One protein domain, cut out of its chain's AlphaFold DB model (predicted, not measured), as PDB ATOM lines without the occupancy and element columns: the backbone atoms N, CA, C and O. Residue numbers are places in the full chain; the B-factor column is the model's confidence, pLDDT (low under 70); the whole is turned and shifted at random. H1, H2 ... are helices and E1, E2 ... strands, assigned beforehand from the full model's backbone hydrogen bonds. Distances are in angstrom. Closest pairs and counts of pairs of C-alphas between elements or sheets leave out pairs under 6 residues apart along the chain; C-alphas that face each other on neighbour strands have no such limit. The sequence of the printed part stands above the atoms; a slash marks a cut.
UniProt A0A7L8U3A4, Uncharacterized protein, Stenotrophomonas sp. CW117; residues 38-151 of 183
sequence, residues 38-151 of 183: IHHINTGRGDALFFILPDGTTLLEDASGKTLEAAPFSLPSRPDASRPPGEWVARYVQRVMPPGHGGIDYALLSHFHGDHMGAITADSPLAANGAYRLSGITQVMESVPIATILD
ATOM      1  N   ILE A  38     149.672 179.921 204.374       97.81
ATOM      2  CA  ILE A  38     150.054 179.025 205.471       97.81
ATOM      3  C   ILE A  38     149.694 177.600 205.060       97.81
ATOM      4  O   ILE A  38     148.522 177.229 204.968       97.81
ATOM      5  N   HIS A  39     150.711 176.781 204.829       97.69
ATOM      6  CA  HIS A  39     150.564 175.398 204.410       97.69
ATOM      7  C   HIS A  39     150.834 174.454 205.578       97.69
ATOM      8  O   HIS A  39     151.970 174.306 206.017       97.69
ATOM      9  N   HIS A  40     149.800 173.749 206.032       96.94
ATOM     10  CA  HIS A  40     149.943 172.662 206.999       96.94
ATOM     11  C   HIS A  40     150.279 171.364 206.256       96.94
ATOM     12  O   HIS A  40     149.445 170.826 205.520       96.94
ATOM     13  N   ILE A  41     151.495 170.849 206.436       97.12
ATOM     14  CA  ILE A  41     152.001 169.703 205.678       97.12
ATOM     15  C   ILE A  41     151.878 168.438 206.527       97.12
ATOM     16  O   ILE A  41     152.728 168.115 207.352       97.12
ATOM     17  N   ASN A  42     150.812 167.672 206.299       94.81
ATOM     18  CA  ASN A  42     150.589 166.429 207.029       94.81
ATOM     19  C   ASN A  42     151.427 165.276 206.452       94.81
ATOM     20  O   ASN A  42     151.095 164.720 205.403       94.81
ATOM     21  N   THR A  43     152.462 164.870 207.187       94.50
ATOM     22  CA  THR A  43     153.256 163.659 206.907       94.50
ATOM     23  C   THR A  43     152.875 162.469 207.790       94.50
ATOM     24  O   THR A  43     153.426 161.379 207.632       94.50
ATOM     25  N   GLY A  44     151.942 162.652 208.730       91.88
ATOM     26  CA  GLY A  44     151.590 161.666 209.750       91.88
ATOM     27  C   GLY A  44     152.702 161.400 210.770       91.88
ATOM     28  O   GLY A  44     152.649 160.386 211.460       91.88
ATOM     29  N   ARG A  45     153.734 162.251 210.844       90.94
ATOM     30  CA  ARG A  45     154.917 162.022 211.691       90.94
ATOM     31  C   ARG A  45     155.250 163.155 212.656       90.94
ATOM     32  O   ARG A  45     156.287 163.083 213.294       90.94
ATOM     33  N   GLY A  46     154.390 164.154 212.792       90.81
ATOM     34  CA  GLY A  46     154.617 165.340 213.618       90.81
ATOM     35  C   GLY A  46     154.287 166.600 212.831       90.81
ATOM     36  O   GLY A  46     153.491 166.528 211.885       90.81
ATOM     37  N   ASP A  47     154.934 167.706 213.180       94.69
ATOM     38  CA  ASP A  47     154.596 169.029 212.663       94.69
ATOM     39  C   ASP A  47     155.509 169.477 211.513       94.69
ATOM     40  O   ASP A  47     156.690 169.118 211.421       94.69
ATOM     41  N   ALA A  48     154.905 170.221 210.587       97.75
ATOM     42  CA  ALA A  48     155.566 170.932 209.499       97.75
ATOM     43  C   ALA A  48     154.595 171.973 208.926       97.75
ATOM     44  O   ALA A  48     153.569 171.619 208.327       97.75
ATOM     45  N   LEU A  49     154.911 173.254 209.106       98.44
ATOM     46  CA  LEU A  49     154.155 174.371 208.547       98.44
ATOM     47  C   LEU A  49     155.062 175.200 207.641       98.44
ATOM     48  O   LEU A  49     156.149 175.603 208.038       98.44
ATOM     49  N   PHE A  50     154.610 175.482 206.423       98.69
ATOM     50  CA  PHE A  50     155.335 176.342 205.493       98.69
ATOM     51  C   PHE A  50     154.555 177.624 205.231       98.69
ATOM     52  O   PHE A  50     153.376 177.580 204.888       98.69
ATOM     53  N   PHE A  51     155.228 178.756 205.373       98.69
ATOM     54  CA  PHE A  51     154.675 180.086 205.205       98.69
ATOM     55  C   PHE A  51     155.308 180.755 203.991       98.69
ATOM     56  O   PHE A  51     156.528 180.698 203.811       98.69
ATOM     57  N   ILE A  52     154.479 181.454 203.220       98.50
ATOM     58  CA  ILE A  52     154.920 182.444 202.238       98.50
ATOM     59  C   ILE A  52     154.325 183.777 202.685       98.50
ATOM     60  O   ILE A  52     153.106 183.957 202.683       98.50
ATOM     61  N   LEU A  53     155.188 184.672 203.161       98.25
ATOM     62  CA  LEU A  53     154.804 185.977 203.686       98.25
ATOM     63  C   LEU A  53     154.431 186.941 202.543       98.25
ATOM     64  O   LEU A  53     154.818 186.707 201.399       98.25
ATOM     65  N   PRO A  54     153.728 188.057 202.832       97.75
ATOM     66  CA  PRO A  54     153.271 189.009 201.811       97.75
ATOM     67  C   PRO A  54     154.339 189.589 200.881       97.75
ATOM     68  O   PRO A  54     154.005 190.014 199.777       97.75
ATOM     69  N   ASP A  55     155.604 189.608 201.295       97.00
ATOM     70  CA  ASP A  55     156.740 190.078 200.496       97.00
ATOM     71  C   ASP A  55     157.492 188.948 199.766       97.00
ATOM     72  O   ASP A  55     158.513 189.195 199.126       97.00
ATOM     73  N   GLY A  56     156.994 187.713 199.847       97.12
ATOM     74  CA  GLY A  56     157.612 186.519 199.280       97.12
ATOM     75  C   GLY A  56     158.599 185.817 200.212       97.12
ATOM     76  O   GLY A  56     159.017 184.712 199.877       97.12
ATOM     77  N   THR A  57     158.926 186.396 201.377       98.38
ATOM     78  CA  THR A  57     159.783 185.748 202.380       98.38
ATOM     79  C   THR A  57     159.173 184.419 202.815       98.38
ATOM     80  O   THR A  57     157.976 184.320 203.088       98.38
ATOM     81  N   THR A  58     160.005 183.394 202.937       98.75
ATOM     82  CA  THR A  58     159.583 182.031 203.254       98.75
ATOM     83  C   THR A  58     160.023 181.600 204.651       98.75
ATOM     84  O   THR A  58     161.150 181.851 205.086       98.75
ATOM     85  N   LEU A  59     159.130 180.915 205.367       98.81
ATOM     86  CA  LEU A  59     159.406 180.354 206.690       98.81
ATOM     87  C   LEU A  59     158.930 178.901 206.758       98.81
ATOM     88  O   LEU A  59     157.788 178.608 206.425       98.81
ATOM     89  N   LEU A  60     159.789 177.995 207.213       98.81
ATOM     90  CA  LEU A  60     159.417 176.632 207.588       98.81
ATOM     91  C   LEU A  60     159.411 176.511 209.115       98.81
ATOM     92  O   LEU A  60     160.466 176.529 209.739       98.81
ATOM     93  N   GLU A  61     158.240 176.400 209.724       98.62
ATOM     94  CA  GLU A  61     158.115 176.092 211.146       98.62
ATOM     95  C   GLU A  61     158.041 174.580 211.330       98.62
ATOM     96  O   GLU A  61     157.090 173.930 210.887       98.62
ATOM     97  N   ASP A  62     159.065 174.054 211.995       98.19
ATOM     98  CA  ASP A  62     159.299 172.642 212.224       98.19
ATOM     99  C   ASP A  62     159.367 171.801 210.933       98.19
ATOM    100  O   ASP A  62     158.952 172.161 209.830       98.19
ATOM    101  N   ALA A  63     159.985 170.640 211.057       97.19
ATOM    102  CA  ALA A  63     159.985 169.615 210.035       97.19
ATOM    103  C   ALA A  63     160.246 168.279 210.711       97.19
ATOM    104  O   ALA A  63     161.397 167.862 210.889       97.19
ATOM    105  N   SER A  64     159.165 167.595 211.072       92.56
ATOM    106  CA  SER A  64     159.287 166.281 211.676       92.56
ATOM    107  C   SER A  64     159.966 165.269 210.754       92.56
ATOM    108  O   SER A  64     159.894 165.320 209.520       92.56
ATOM    109  N   GLY A  65     160.632 164.303 211.374       87.00
ATOM    110  CA  GLY A  65     161.373 163.246 210.712       87.00
ATOM    111  C   GLY A  65     160.827 161.861 210.993       87.00
ATOM    112  O   GLY A  65     159.652 161.647 211.284       87.00
ATOM    113  N   LYS A  66     161.721 160.878 210.895       75.88
ATOM    114  CA  LYS A  66     161.449 159.580 211.508       75.88
ATOM    115  C   LYS A  66     161.369 159.801 213.019       75.88
ATOM    116  O   LYS A  66     162.252 160.449 213.580       75.88
ATOM    117  N   THR A  67     160.344 159.251 213.657       72.44
ATOM    118  CA  THR A  67     160.238 159.218 215.115       72.44
ATOM    119  C   THR A  67     160.475 157.798 215.623       72.44
ATOM    120  O   THR A  67     160.330 156.824 214.876       72.44
ATOM    121  N   LEU A  68     160.911 157.676 216.879       72.25
ATOM    122  CA  LEU A  68     161.130 156.383 217.535       72.25
ATOM    123  C   LEU A  68     159.834 155.803 218.122       72.25
ATOM    124  O   LEU A  68     159.839 154.654 218.567       72.25
ATOM    125  N   GLU A  69     158.736 156.569 218.146       74.44
ATOM    126  CA  GLU A  69     157.478 156.074 218.696       74.44
ATOM    127  C   GLU A  69     156.870 154.962 217.832       74.44
ATOM    128  O   GLU A  69     156.870 154.996 216.599       74.44
ATOM    129  N   ALA A  70     156.285 153.976 218.509       72.00
ATOM    130  CA  ALA A  70     155.473 152.935 217.899       72.00
ATOM    131  C   ALA A  70     153.980 153.202 218.144       72.00
ATOM    132  O   ALA A  70     153.596 154.021 218.983       72.00
ATOM    133  N   ALA A  71     153.118 152.479 217.426       70.12
ATOM    134  CA  ALA A  71     151.681 152.500 217.679       70.12
ATOM    135  C   ALA A  71     151.372 152.212 219.169       70.12
ATOM    136  O   ALA A  71     152.025 151.353 219.767       70.12
ATOM    137  N   PRO A  72     150.384 152.897 219.777       72.81
ATOM    138  CA  PRO A  72     149.416 153.808 219.153       72.81
ATOM    139  C   PRO A  72     149.893 155.266 219.013       72.81
ATOM    140  O   PRO A  72     149.121 156.104 218.561       72.81
ATOM    141  N   PHE A  73     151.136 155.579 219.388       72.81
ATOM    142  CA  PHE A  73     151.657 156.951 219.449       72.81
ATOM    143  C   PHE A  73     152.273 157.447 218.128       72.81
ATOM    144  O   PHE A  73     152.682 158.595 218.042       72.81
ATOM    145  N   SER A  74     152.302 156.604 217.090       76.19
ATOM    146  CA  SER A  74     152.683 156.981 215.723       76.19
ATOM    147  C   SER A  74     151.499 156.799 214.778       76.19
ATOM    148  O   SER A  74     150.872 155.736 214.753       76.19
ATOM    149  N   LEU A  75     151.239 157.806 213.942       85.75
ATOM    150  CA  LEU A  75     150.285 157.710 212.839       85.75
ATOM    151  C   LEU A  75     150.948 157.077 211.597       85.75
ATOM    152  O   LEU A  75     152.180 157.038 211.495       85.75
ATOM    153  N   PRO A  76     150.157 156.550 210.643       87.81
ATOM    154  CA  PRO A  76     150.679 156.126 209.349       87.81
ATOM    155  C   PRO A  76     151.284 157.304 208.585       87.81
ATOM    156  O   PRO A  76     150.706 158.392 208.563       87.81
ATOM    157  N   SER A  77     152.404 157.064 207.898       90.69
ATOM    158  CA  SER A  77     153.029 158.074 207.044       90.69
ATOM    159  C   SER A  77     152.074 158.548 205.944       90.69
ATOM    160  O   SER A  77     151.335 157.751 205.358       90.69
ATOM    161  N   ARG A  78     152.115 159.848 205.652       93.38
ATOM    162  CA  ARG A  78     151.330 160.516 204.612       93.38
ATOM    163  C   ARG A  78     152.250 161.210 203.599       93.38
ATOM    164  O   ARG A  78     153.291 161.728 204.001       93.38
ATOM    165  N   PRO A  79     151.866 161.247 202.308       93.31
ATOM    166  CA  PRO A  79     150.740 160.525 201.695       93.31
ATOM    167  C   PRO A  79     150.880 158.995 201.772       93.31
ATOM    168  O   PRO A  79     149.871 158.298 201.806       93.31
ATOM    169  N   ASP A  80     152.110 158.496 201.889       94.38
ATOM    170  CA  ASP A  80     152.453 157.094 202.109       94.38
ATOM    171  C   ASP A  80     153.885 156.979 202.684       94.38
ATOM    172  O   ASP A  80     154.547 157.984 202.963       94.38
ATOM    173  N   ALA A  81     154.375 155.749 202.868       91.50
ATOM    174  CA  ALA A  81     155.714 155.461 203.393       91.50
ATOM    175  C   ALA A  81     156.798 155.270 202.309       91.50
ATOM    176  O   ALA A  81     157.880 154.780 202.623       91.50
ATOM    177  N   SER A  82     156.539 155.625 201.044       94.75
ATOM    178  CA  SER A  82     157.521 155.474 199.953       94.75
ATOM    179  C   SER A  82     158.722 156.413 200.083       94.75
ATOM    180  O   SER A  82     159.734 156.201 199.417       94.75
ATOM    181  N   ARG A  83     158.608 157.450 200.923       93.81
ATOM    182  CA  ARG A  83     159.646 158.449 201.194       93.81
ATOM    183  C   ARG A  83     159.693 158.812 202.676       93.81
ATOM    184  O   ARG A  83     158.672 158.701 203.364       93.81
ATOM    185  N   PRO A  84     160.847 159.282 203.179       93.06
ATOM    186  CA  PRO A  84     160.937 159.877 204.503       93.06
ATOM    187  C   PRO A  84     160.050 161.133 204.632       93.06
ATOM    188  O   PRO A  84     159.899 161.872 203.659       93.06
ATOM    189  N   PRO A  85     159.532 161.441 205.834       94.50
ATOM    190  CA  PRO A  85     158.687 162.619 206.072       94.50
ATOM    191  C   PRO A  85     159.316 163.939 205.614       94.50
ATOM    192  O   PRO A  85     158.682 164.697 204.887       94.50
ATOM    193  N   GLY A  86     160.589 164.174 205.948       95.81
ATOM    194  CA  GLY A  86     161.301 165.381 205.521       95.81
ATOM    195  C   GLY A  86     161.447 165.501 203.997       95.81
ATOM    196  O   GLY A  86     161.413 166.608 203.471       95.81
ATOM    197  N   GLU A  87     161.522 164.386 203.258       96.38
ATOM    198  CA  GLU A  87     161.508 164.434 201.788       96.38
ATOM    199  C   GLU A  87     160.118 164.837 201.271       96.38
ATOM    200  O   GLU A  87     160.013 165.634 200.341       96.38
ATOM    201  N   TRP A  88     159.034 164.346 201.886       97.50
ATOM    202  CA  TRP A  88     157.683 164.795 201.537       97.50
ATOM    203  C   TRP A  88     157.481 166.291 201.786       97.50
ATOM    204  O   TRP A  88     156.925 166.967 200.918       97.50
ATOM    205  N   VAL A  89     157.983 166.813 202.911       98.12
ATOM    206  CA  VAL A  89     157.974 168.254 203.210       98.12
ATOM    207  C   VAL A  89     158.747 169.027 202.145       98.12
ATOM    208  O   VAL A  89     158.181 169.923 201.527       98.12
ATOM    209  N   ALA A  90     159.993 168.640 201.850       97.81
ATOM    210  CA  ALA A  90     160.819 169.308 200.843       97.81
ATOM    211  C   ALA A  90     160.140 169.371 199.469       97.81
ATOM    212  O   ALA A  90     160.091 170.425 198.835       97.81
ATOM    213  N   ARG A  91     159.562 168.252 199.021       97.31
ATOM    214  CA  ARG A  91     158.857 168.167 197.735       97.31
ATOM    215  C   ARG A  91     157.615 169.050 197.693       97.31
ATOM    216  O   ARG A  91     157.313 169.620 196.646       97.31
ATOM    217  N   TYR A  92     156.877 169.132 198.800       97.44
ATOM    218  CA  TYR A  92     155.715 170.009 198.892       97.44
ATOM    219  C   TYR A  92     156.143 171.478 198.866       97.44
ATOM    220  O   TYR A  92     155.619 172.237 198.056       97.44
ATOM    221  N   VAL A  93     157.142 171.849 199.672       98.12
ATOM    222  CA  VAL A  93     157.712 173.202 199.707       98.12
ATOM    223  C   VAL A  93     158.161 173.632 198.311       98.12
ATOM    224  O   VAL A  93     157.687 174.646 197.815       98.12
ATOM    225  N   GLN A  94     158.957 172.822 197.606       96.94
ATOM    226  CA  GLN A  94     159.379 173.105 196.223       96.94
ATOM    227  C   GLN A  94     158.210 173.300 195.245       96.94
ATOM    228  O   GLN A  94     158.359 173.994 194.243       96.94
ATOM    229  N   ARG A  95     157.055 172.670 195.498       95.69
ATOM    230  CA  ARG A  95     155.873 172.773 194.635       95.69
ATOM    231  C   ARG A  95     155.111 174.082 194.824       95.69
ATOM    232  O   ARG A  95     154.535 174.558 193.851       95.69
ATOM    233  N   VAL A  96     155.042 174.594 196.051       96.44
ATOM    234  CA  VAL A  96     154.264 175.804 196.384       96.44
ATOM    235  C   VAL A  96     155.121 177.066 196.455       96.44
ATOM    236  O   VAL A  96     154.582 178.166 196.445       96.44
ATOM    237  N   MET A  97     156.444 176.914 196.496       96.00
ATOM    238  CA  MET A  97     157.393 178.019 196.544       96.00
ATOM    239  C   MET A  97     157.197 179.006 195.378       96.00
ATOM    240  O   MET A  97     156.987 178.562 194.243       96.00
ATOM    241  N   PRO A  98     157.316 180.329 195.621       94.19
ATOM    242  CA  PRO A  98     157.234 181.319 194.558       94.19
ATOM    243  C   PRO A  98     158.242 181.021 193.432       94.19
ATOM    244  O   PRO A  98     159.400 180.688 193.710       94.19
ATOM    245  N   PRO A  99     157.844 181.133 192.152       90.06
ATOM    246  CA  PRO A  99     158.741 180.869 191.034       90.06
ATOM    247  C   PRO A  99     160.024 181.705 191.111       90.06
ATOM    248  O   PRO A  99     159.976 182.927 191.222       90.06
ATOM    249  N   GLY A 100     161.179 181.043 191.018       90.00
ATOM    250  CA  GLY A 100     162.488 181.701 191.082       90.00
ATOM    251  C   GLY A 100     163.027 181.944 192.496       90.00
ATOM    252  O   GLY A 100     164.162 182.402 192.611       90.00
ATOM    253  N   HIS A 101     162.281 181.606 193.555       92.88
ATOM    254  CA  HIS A 101     162.808 181.634 194.922       92.88
ATOM    255  C   HIS A 101     163.855 180.523 195.117       92.88
ATOM    256  O   HIS A 101     163.683 179.394 194.654       92.88
ATOM    257  N   GLY A 102     164.971 180.843 195.775       92.00
ATOM    258  CA  GLY A 102     166.159 179.976 195.828       92.00
ATOM    259  C   GLY A 102     166.173 178.922 196.942       92.00
ATOM    260  O   GLY A 102     167.126 178.150 197.035       92.00
ATOM    261  N   GLY A 103     165.159 178.898 197.802       97.19
ATOM    262  CA  GLY A 103     165.128 178.086 199.015       97.19
ATOM    263  C   GLY A 103     164.225 178.698 200.077       97.19
ATOM    264  O   GLY A 103     163.408 179.563 199.766       97.19
ATOM    265  N   ILE A 104     164.393 178.229 201.310       98.69
ATOM    266  CA  ILE A 104     163.690 178.709 202.499       98.69
ATOM    267  C   ILE A 104     164.551 179.784 203.181       98.69
ATOM    268  O   ILE A 104     165.719 179.532 203.488       98.69
ATOM    269  N   ASP A 105     163.997 180.961 203.465       98.69
ATOM    270  CA  ASP A 105     164.748 182.047 204.114       98.69
ATOM    271  C   ASP A 105     164.980 181.756 205.596       98.69
ATOM    272  O   ASP A 105     166.100 181.876 206.101       98.69
ATOM    273  N   TYR A 106     163.930 181.306 206.281       98.69
ATOM    274  CA  TYR A 106     163.976 180.969 207.696       98.69
ATOM    275  C   TYR A 106     163.398 179.584 207.950       98.69
ATOM    276  O   TYR A 106     162.354 179.230 207.414       98.69
ATOM    277  N   ALA A 107     164.017 178.813 208.831       98.50
ATOM    278  CA  ALA A 107     163.325 177.733 209.513       98.50
ATOM    279  C   ALA A 107     163.253 178.035 211.004       98.50
ATOM    280  O   ALA A 107     164.247 178.459 211.582       98.50
ATOM    281  N   LEU A 108     162.100 177.821 211.624       98.44
ATOM    282  CA  LEU A 108     161.908 177.943 213.063       98.44
ATOM    283  C   LEU A 108     161.751 176.545 213.650       98.44
ATOM    284  O   LEU A 108     160.831 175.832 213.275       98.44
ATOM    285  N   LEU A 109     162.627 176.173 214.579       97.94
ATOM    286  CA  LEU A 109     162.436 174.993 215.413       97.94
ATOM    287  C   LEU A 109     161.763 175.417 216.716       97.94
ATOM    288  O   LEU A 109     162.379 176.101 217.541       97.94
ATOM    289  N   SER A 110     160.510 175.010 216.904       96.56
ATOM    290  CA  SER A 110     159.721 175.380 218.082       96.56
ATOM    291  C   SER A 110     160.354 174.831 219.366       96.56
ATOM    292  O   SER A 110     160.476 175.537 220.372       96.56
ATOM    293  N   HIS A 111     160.814 173.578 219.322       94.12
ATOM    294  CA  HIS A 111     161.597 172.912 220.356       94.12
ATOM    295  C   HIS A 111     162.268 171.635 219.817       94.12
ATOM    296  O   HIS A 111     162.106 171.255 218.662       94.12
ATOM    297  N   PHE A 112     163.063 170.962 220.655       92.88
ATOM    298  CA  PHE A 112     163.968 169.884 220.230       92.88
ATOM    299  C   PHE A 112     163.424 168.479 220.502       92.88
ATOM    300  O   PHE A 112     164.108 167.644 221.100       92.88
ATOM    301  N   HIS A 113     162.189 168.214 220.079       91.94
ATOM    302  CA  HIS A 113     161.650 166.857 220.036       91.94
ATOM    303  C   HIS A 113     161.620 166.306 218.607       91.94
ATOM    304  O   HIS A 113     161.616 167.048 217.623       91.94
ATOM    305  N   GLY A 114     161.650 164.977 218.492       91.50
ATOM    306  CA  GLY A 114     161.766 164.286 217.207       91.50
ATOM    307  C   GLY A 114     160.567 164.495 216.280       91.50
ATOM    308  O   GLY A 114     160.737 164.457 215.064       91.50
ATOM    309  N   ASP A 115     159.396 164.761 216.845       91.62
ATOM    310  CA  ASP A 115     158.153 165.117 216.158       91.62
ATOM    311  C   ASP A 115     158.106 166.579 215.672       91.62
ATOM    312  O   ASP A 115     157.171 166.955 214.971       91.62
ATOM    313  N   HIS A 116     159.137 167.378 215.972       95.31
ATOM    314  CA  HIS A 116     159.286 168.762 215.509       95.31
ATOM    315  C   HIS A 116     160.525 168.947 214.627       95.31
ATOM    316  O   HIS A 116     160.430 169.488 213.534       95.31
ATOM    317  N   MET A 117     161.695 168.447 215.036       94.56
ATOM    318  CA  MET A 117     162.940 168.607 214.260       94.56
ATOM    319  C   MET A 117     163.396 167.338 213.520       94.56
ATOM    320  O   MET A 117     164.302 167.395 212.687       94.56
ATOM    321  N   GLY A 118     162.791 166.187 213.823       93.44
ATOM    322  CA  GLY A 118     163.254 164.866 213.400       93.44
ATOM    323  C   GLY A 118     164.178 164.184 214.409       93.44
ATOM    324  O   GLY A 118     164.981 164.825 215.084       93.44
ATOM    325  N   ALA A 119     164.095 162.852 214.496       92.00
ATOM    326  CA  ALA A 119     165.026 162.033 215.273       92.00
ATOM    327  C   ALA A 119     165.948 161.222 214.353       92.00
ATOM    328  O   ALA A 119     165.519 160.683 213.328       92.00
ATOM    329  N   ILE A 120     167.225 161.119 214.723       92.44
ATOM    330  CA  ILE A 120     168.182 160.246 214.042       92.44
ATOM    331  C   ILE A 120     168.000 158.814 214.541       92.44
ATOM    332  O   ILE A 120     168.097 158.543 215.736       92.44
ATOM    333  N   THR A 121     167.779 157.892 213.611       88.38
ATOM    334  CA  THR A 121     167.652 156.455 213.869       88.38
ATOM    335  C   THR A 121     168.847 155.699 213.285       88.38
ATOM    336  O   THR A 121     169.662 156.257 212.543       88.38
ATOM    337  N   ALA A 122     168.984 154.411 213.615       88.50
ATOM    338  CA  ALA A 122     170.093 153.583 213.121       88.50
ATOM    339  C   ALA A 122     170.147 153.506 211.581       88.50
ATOM    340  O   ALA A 122     171.223 153.383 211.000       88.50
ATOM    341  N   ASP A 123     168.991 153.618 210.927       89.12
ATOM    342  CA  ASP A 123     168.806 153.605 209.477       89.12
ATOM    343  C   ASP A 123     168.669 155.014 208.863       89.12
ATOM    344  O   ASP A 123     168.296 155.141 207.695       89.12
ATOM    345  N   SER A 124     168.937 156.089 209.616       93.19
ATOM    346  CA  SER A 124     169.017 157.440 209.046       93.19
ATOM    347  C   SER A 124     170.183 157.522 208.053       93.19
ATOM    348  O   SER A 124     171.331 157.287 208.460       93.19
ATOM    349  N   PRO A 125     169.932 157.886 206.778       94.94
ATOM    350  CA  PRO A 125     170.980 158.041 205.776       94.94
ATOM    351  C   PRO A 125     171.996 159.109 206.176       94.94
ATOM    352  O   PRO A 125     171.693 160.011 206.957       94.94
ATOM    353  N   LEU A 126     173.201 159.020 205.622       97.12
ATOM    354  CA  LEU A 126     174.177 160.104 205.687       97.12
ATOM    355  C   LEU A 126     173.860 161.125 204.583       97.12
ATOM    356  O   LEU A 126     173.445 160.727 203.495       97.12
ATOM    357  N   ALA A 127     174.047 162.414 204.860       96.81
ATOM    358  CA  ALA A 127     173.938 163.480 203.864       96.81
ATOM    359  C   ALA A 127     174.947 163.286 202.725       96.81
ATOM    360  O   ALA A 127     175.997 162.666 202.935       96.81
ATOM    361  N   ALA A 128     174.685 163.853 201.542       96.19
ATOM    362  CA  ALA A 128     175.571 163.706 200.382       96.19
ATOM    363  C   ALA A 128     177.015 164.170 200.651       96.19
ATOM    364  O   ALA A 128     177.966 163.610 200.107       96.19
ATOM    365  N   ASN A 129     177.195 165.166 201.525       95.44
ATOM    366  CA  ASN A 129     178.509 165.671 201.937       95.44
ATOM    367  C   ASN A 129     179.183 164.849 203.055       95.44
ATOM    368  O   ASN A 129     180.313 165.145 203.438       95.44
ATOM    369  N   GLY A 130     178.498 163.847 203.605       96.25
ATOM    370  CA  GLY A 130     179.013 162.983 204.659       96.25
ATOM    371  C   GLY A 130     179.037 163.575 206.076       96.25
ATOM    372  O   GLY A 130     179.481 162.889 206.994       96.25
ATOM    373  N   ALA A 131     178.590 164.818 206.286       95.94
ATOM    374  CA  ALA A 131     178.823 165.554 207.535       95.94
ATOM    375  C   ALA A 131     177.777 165.299 208.634       95.94
ATOM    376  O   ALA A 131     178.080 165.422 209.819       95.94
ATOM    377  N   TYR A 132     176.544 164.954 208.260       95.00
ATOM    378  CA  TYR A 132     175.432 164.733 209.186       95.00
ATOM    379  C   TYR A 132     174.491 163.644 208.667       95.00
ATOM    380  O   TYR A 132     174.621 163.167 207.540       95.00
ATOM    381  N   ARG A 133     173.541 163.225 209.508       96.31
ATOM    382  CA  ARG A 133     172.502 162.254 209.144       96.31
ATOM    383  C   ARG A 133     171.181 162.940 208.827       96.31
ATOM    384  O   ARG A 133     170.858 163.978 209.404       96.31
ATOM    385  N   LEU A 134     170.418 162.324 207.934       96.38
ATOM    386  CA  LEU A 134     169.159 162.849 207.432       96.38
ATOM    387  C   LEU A 134     167.973 162.348 208.269       96.38
ATOM    388  O   LEU A 134     167.744 161.140 208.403       96.38
ATOM    389  N   SER A 135     167.223 163.292 208.835       95.25
ATOM    390  CA  SER A 135     165.883 163.115 209.402       95.25
ATOM    391  C   SER A 135     165.250 164.490 209.615       95.25
ATOM    392  O   SER A 135     165.942 165.424 210.002       95.25
ATOM    393  N   GLY A 136     163.948 164.617 209.360       95.81
ATOM    394  CA  GLY A 136     163.208 165.858 209.607       95.81
ATOM    395  C   GLY A 136     163.845 167.070 208.942       95.81
ATOM    396  O   GLY A 136     164.036 167.064 207.723       95.81
ATOM    397  N   ILE A 137     164.234 168.069 209.733       97.44
ATOM    398  CA  ILE A 137     164.796 169.324 209.225       97.44
ATOM    399  C   ILE A 137     166.078 169.119 208.406       97.44
ATOM    400  O   ILE A 137     166.253 169.755 207.367       97.44
ATOM    401  N   THR A 138     166.949 168.172 208.784       96.88
ATOM    402  CA  THR A 138     168.176 167.901 208.011       96.88
ATOM    403  C   THR A 138     167.876 167.188 206.695       96.88
ATOM    404  O   THR A 138     168.595 167.373 205.717       96.88
ATOM    405  N   GLN A 139     166.786 166.415 206.640       97.12
ATOM    406  CA  GLN A 139     166.305 165.794 205.405       97.12
ATOM    407  C   GLN A 139     165.671 166.826 204.461       97.12
ATOM    408  O   GLN A 139     165.815 166.680 203.248       97.12
ATOM    409  N   VAL A 140     165.002 167.859 204.991       97.81
ATOM    410  CA  VAL A 140     164.499 168.980 204.178       97.81
ATOM    411  C   VAL A 140     165.663 169.753 203.565       97.81
ATOM    412  O   VAL A 140     165.685 169.961 202.351       97.81
ATOM    413  N   MET A 141     166.660 170.100 204.386       96.31
ATOM    414  CA  MET A 141     167.840 170.864 203.966       96.31
ATOM    415  C   MET A 141     168.656 170.168 202.865       96.31
ATOM    416  O   MET A 141     169.266 170.839 202.038       96.31
ATOM    417  N   GLU A 142     168.629 168.833 202.812       96.12
ATOM    418  CA  GLU A 142     169.277 168.057 201.745       96.12
ATOM    419  C   GLU A 142     168.733 168.401 200.346       96.12
ATOM    420  O   GLU A 142     169.443 168.282 199.352       96.12
ATOM    421  N   SER A 143     167.461 168.807 200.254       95.69
ATOM    422  CA  SER A 143     166.773 169.083 198.982       95.69
ATOM    423  C   SER A 143     166.424 170.557 198.773       95.69
ATOM    424  O   SER A 143     166.297 170.997 197.630       95.69
ATOM    425  N   VAL A 144     166.227 171.316 199.853       97.56
ATOM    426  CA  VAL A 144     165.850 172.732 199.820       97.56
ATOM    427  C   VAL A 144     166.773 173.498 200.763       97.56
ATOM    428  O   VAL A 144     166.679 173.295 201.973       97.56
ATOM    429  N   PRO A 145     167.657 174.374 200.253       96.94
ATOM    430  CA  PRO A 145     168.522 175.182 201.103       96.94
ATOM    431  C   PRO A 145     167.708 176.015 202.099       96.94
ATOM    432  O   PRO A 145     166.673 176.572 201.736       96.94
ATOM    433  N   ILE A 146     168.199 176.112 203.335       98.25
ATOM    434  CA  ILE A 146     167.640 176.968 204.388       98.25
ATOM    435  C   ILE A 146     168.699 178.015 204.730       98.25
ATOM    436  O   ILE A 146     169.814 177.644 205.102       98.25
ATOM    437  N   ALA A 147     168.379 179.302 204.588       98.12
ATOM    438  CA  ALA A 147     169.355 180.371 204.792       98.12
ATOM    439  C   ALA A 147     169.641 180.624 206.281       98.12
ATOM    440  O   ALA A 147     170.802 180.762 206.667       98.12
ATOM    441  N   THR A 148     168.602 180.645 207.120       97.94
ATOM    442  CA  THR A 148     168.726 180.870 208.567       97.94
ATOM    443  C   THR A 148     167.868 179.881 209.350       97.94
ATOM    444  O   THR A 148     166.699 179.693 209.034       97.94
ATOM    445  N   ILE A 149     168.418 179.275 210.405       96.81
ATOM    446  CA  ILE A 149     167.642 178.479 211.369       96.81
ATOM    447  C   ILE A 149     167.520 179.264 212.671       96.81
ATOM    448  O   ILE A 149     168.517 179.683 213.255       96.81
ATOM    449  N   LEU A 150     166.284 179.436 213.113       97.44
ATOM    450  CA  LEU A 150     165.878 180.060 214.356       97.44
ATOM    451  C   LEU A 150     165.478 178.959 215.337       97.44
ATOM    452  O   LEU A 150     164.749 178.031 214.996       97.44
ATOM    453  N   ASP A 151     165.921 179.088 216.575       95.06
ATOM    454  CA  ASP A 151     165.440 178.291 217.694       95.06
ATOM    455  C   ASP A 151     165.412 179.171 218.950       95.06
ATOM    456  O   ASP A 151     165.753 180.357 218.913       95.06
TER     457      ASP A 151
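What this domain is: This is residues 38 to 151 of the 183 residues of an uncharacterized protein of Stenotrophomonas sp. CW117 (UniProt A0A7L8U3A4). With little regular structure, this domain is a small twisted sheet with H1 and H3 over one face, two layers, and long loops. Its 114 printed residues hold E1 E2 E3 H1 E4 H2 H3 E5, and the mixed sheet runs in order E1 to E5. The class is mixed, with 42 residues in named elements; the whole is compact, radius of gyration of the C-alphas 13.3 A, spanning 41 by 31 by 27 A.

How they stand to each other: E1, residues 38 to 40, E2, 49 to 52, and E3, 58 to 61, form a meander, successive antiparallel hairpins, with N 39 and O 50 at 2.8 A and N 51 and O 59 at 2.8 A. E3, H1, residues 85 to 96, and E4, 104 to 108, form a right-handed strand-helix-strand unit, parallel strands joined through a helix, with N 108 and O 60 at 2.8 A. E4, H2, residues 114 to 117, H3, 137 to 141, and E5, 146 to 150, form another, also right-handed, with N 150 and O 107 at 2.7 A. H1 and H3 are on the same face, at heights over the sheet of 8.9 A and 9.6 A. Residues 86 to 90 of H1 touch H3, the closest C-alphas being Ala 90 and Val 140, 5.0 A. H2 is only just not on the sheet, with 4 pairs of C-alphas within 10 A. In H1 and H3 every O i to N i+4 pair is within hydrogen-bond range; H2 is too short for one.

Where its parts are: E1 begins at C-alpha 38 (150.054, 179.025, 205.471), H1 measures 16.9 A, and E5 ends at C-alpha 150 (165.878, 180.060, 214.356).

The domain as a whole: The printed part has no cut; the links E3 to H1 and H2 to H3 are long, and no printed residue is under 70 in pLDDT.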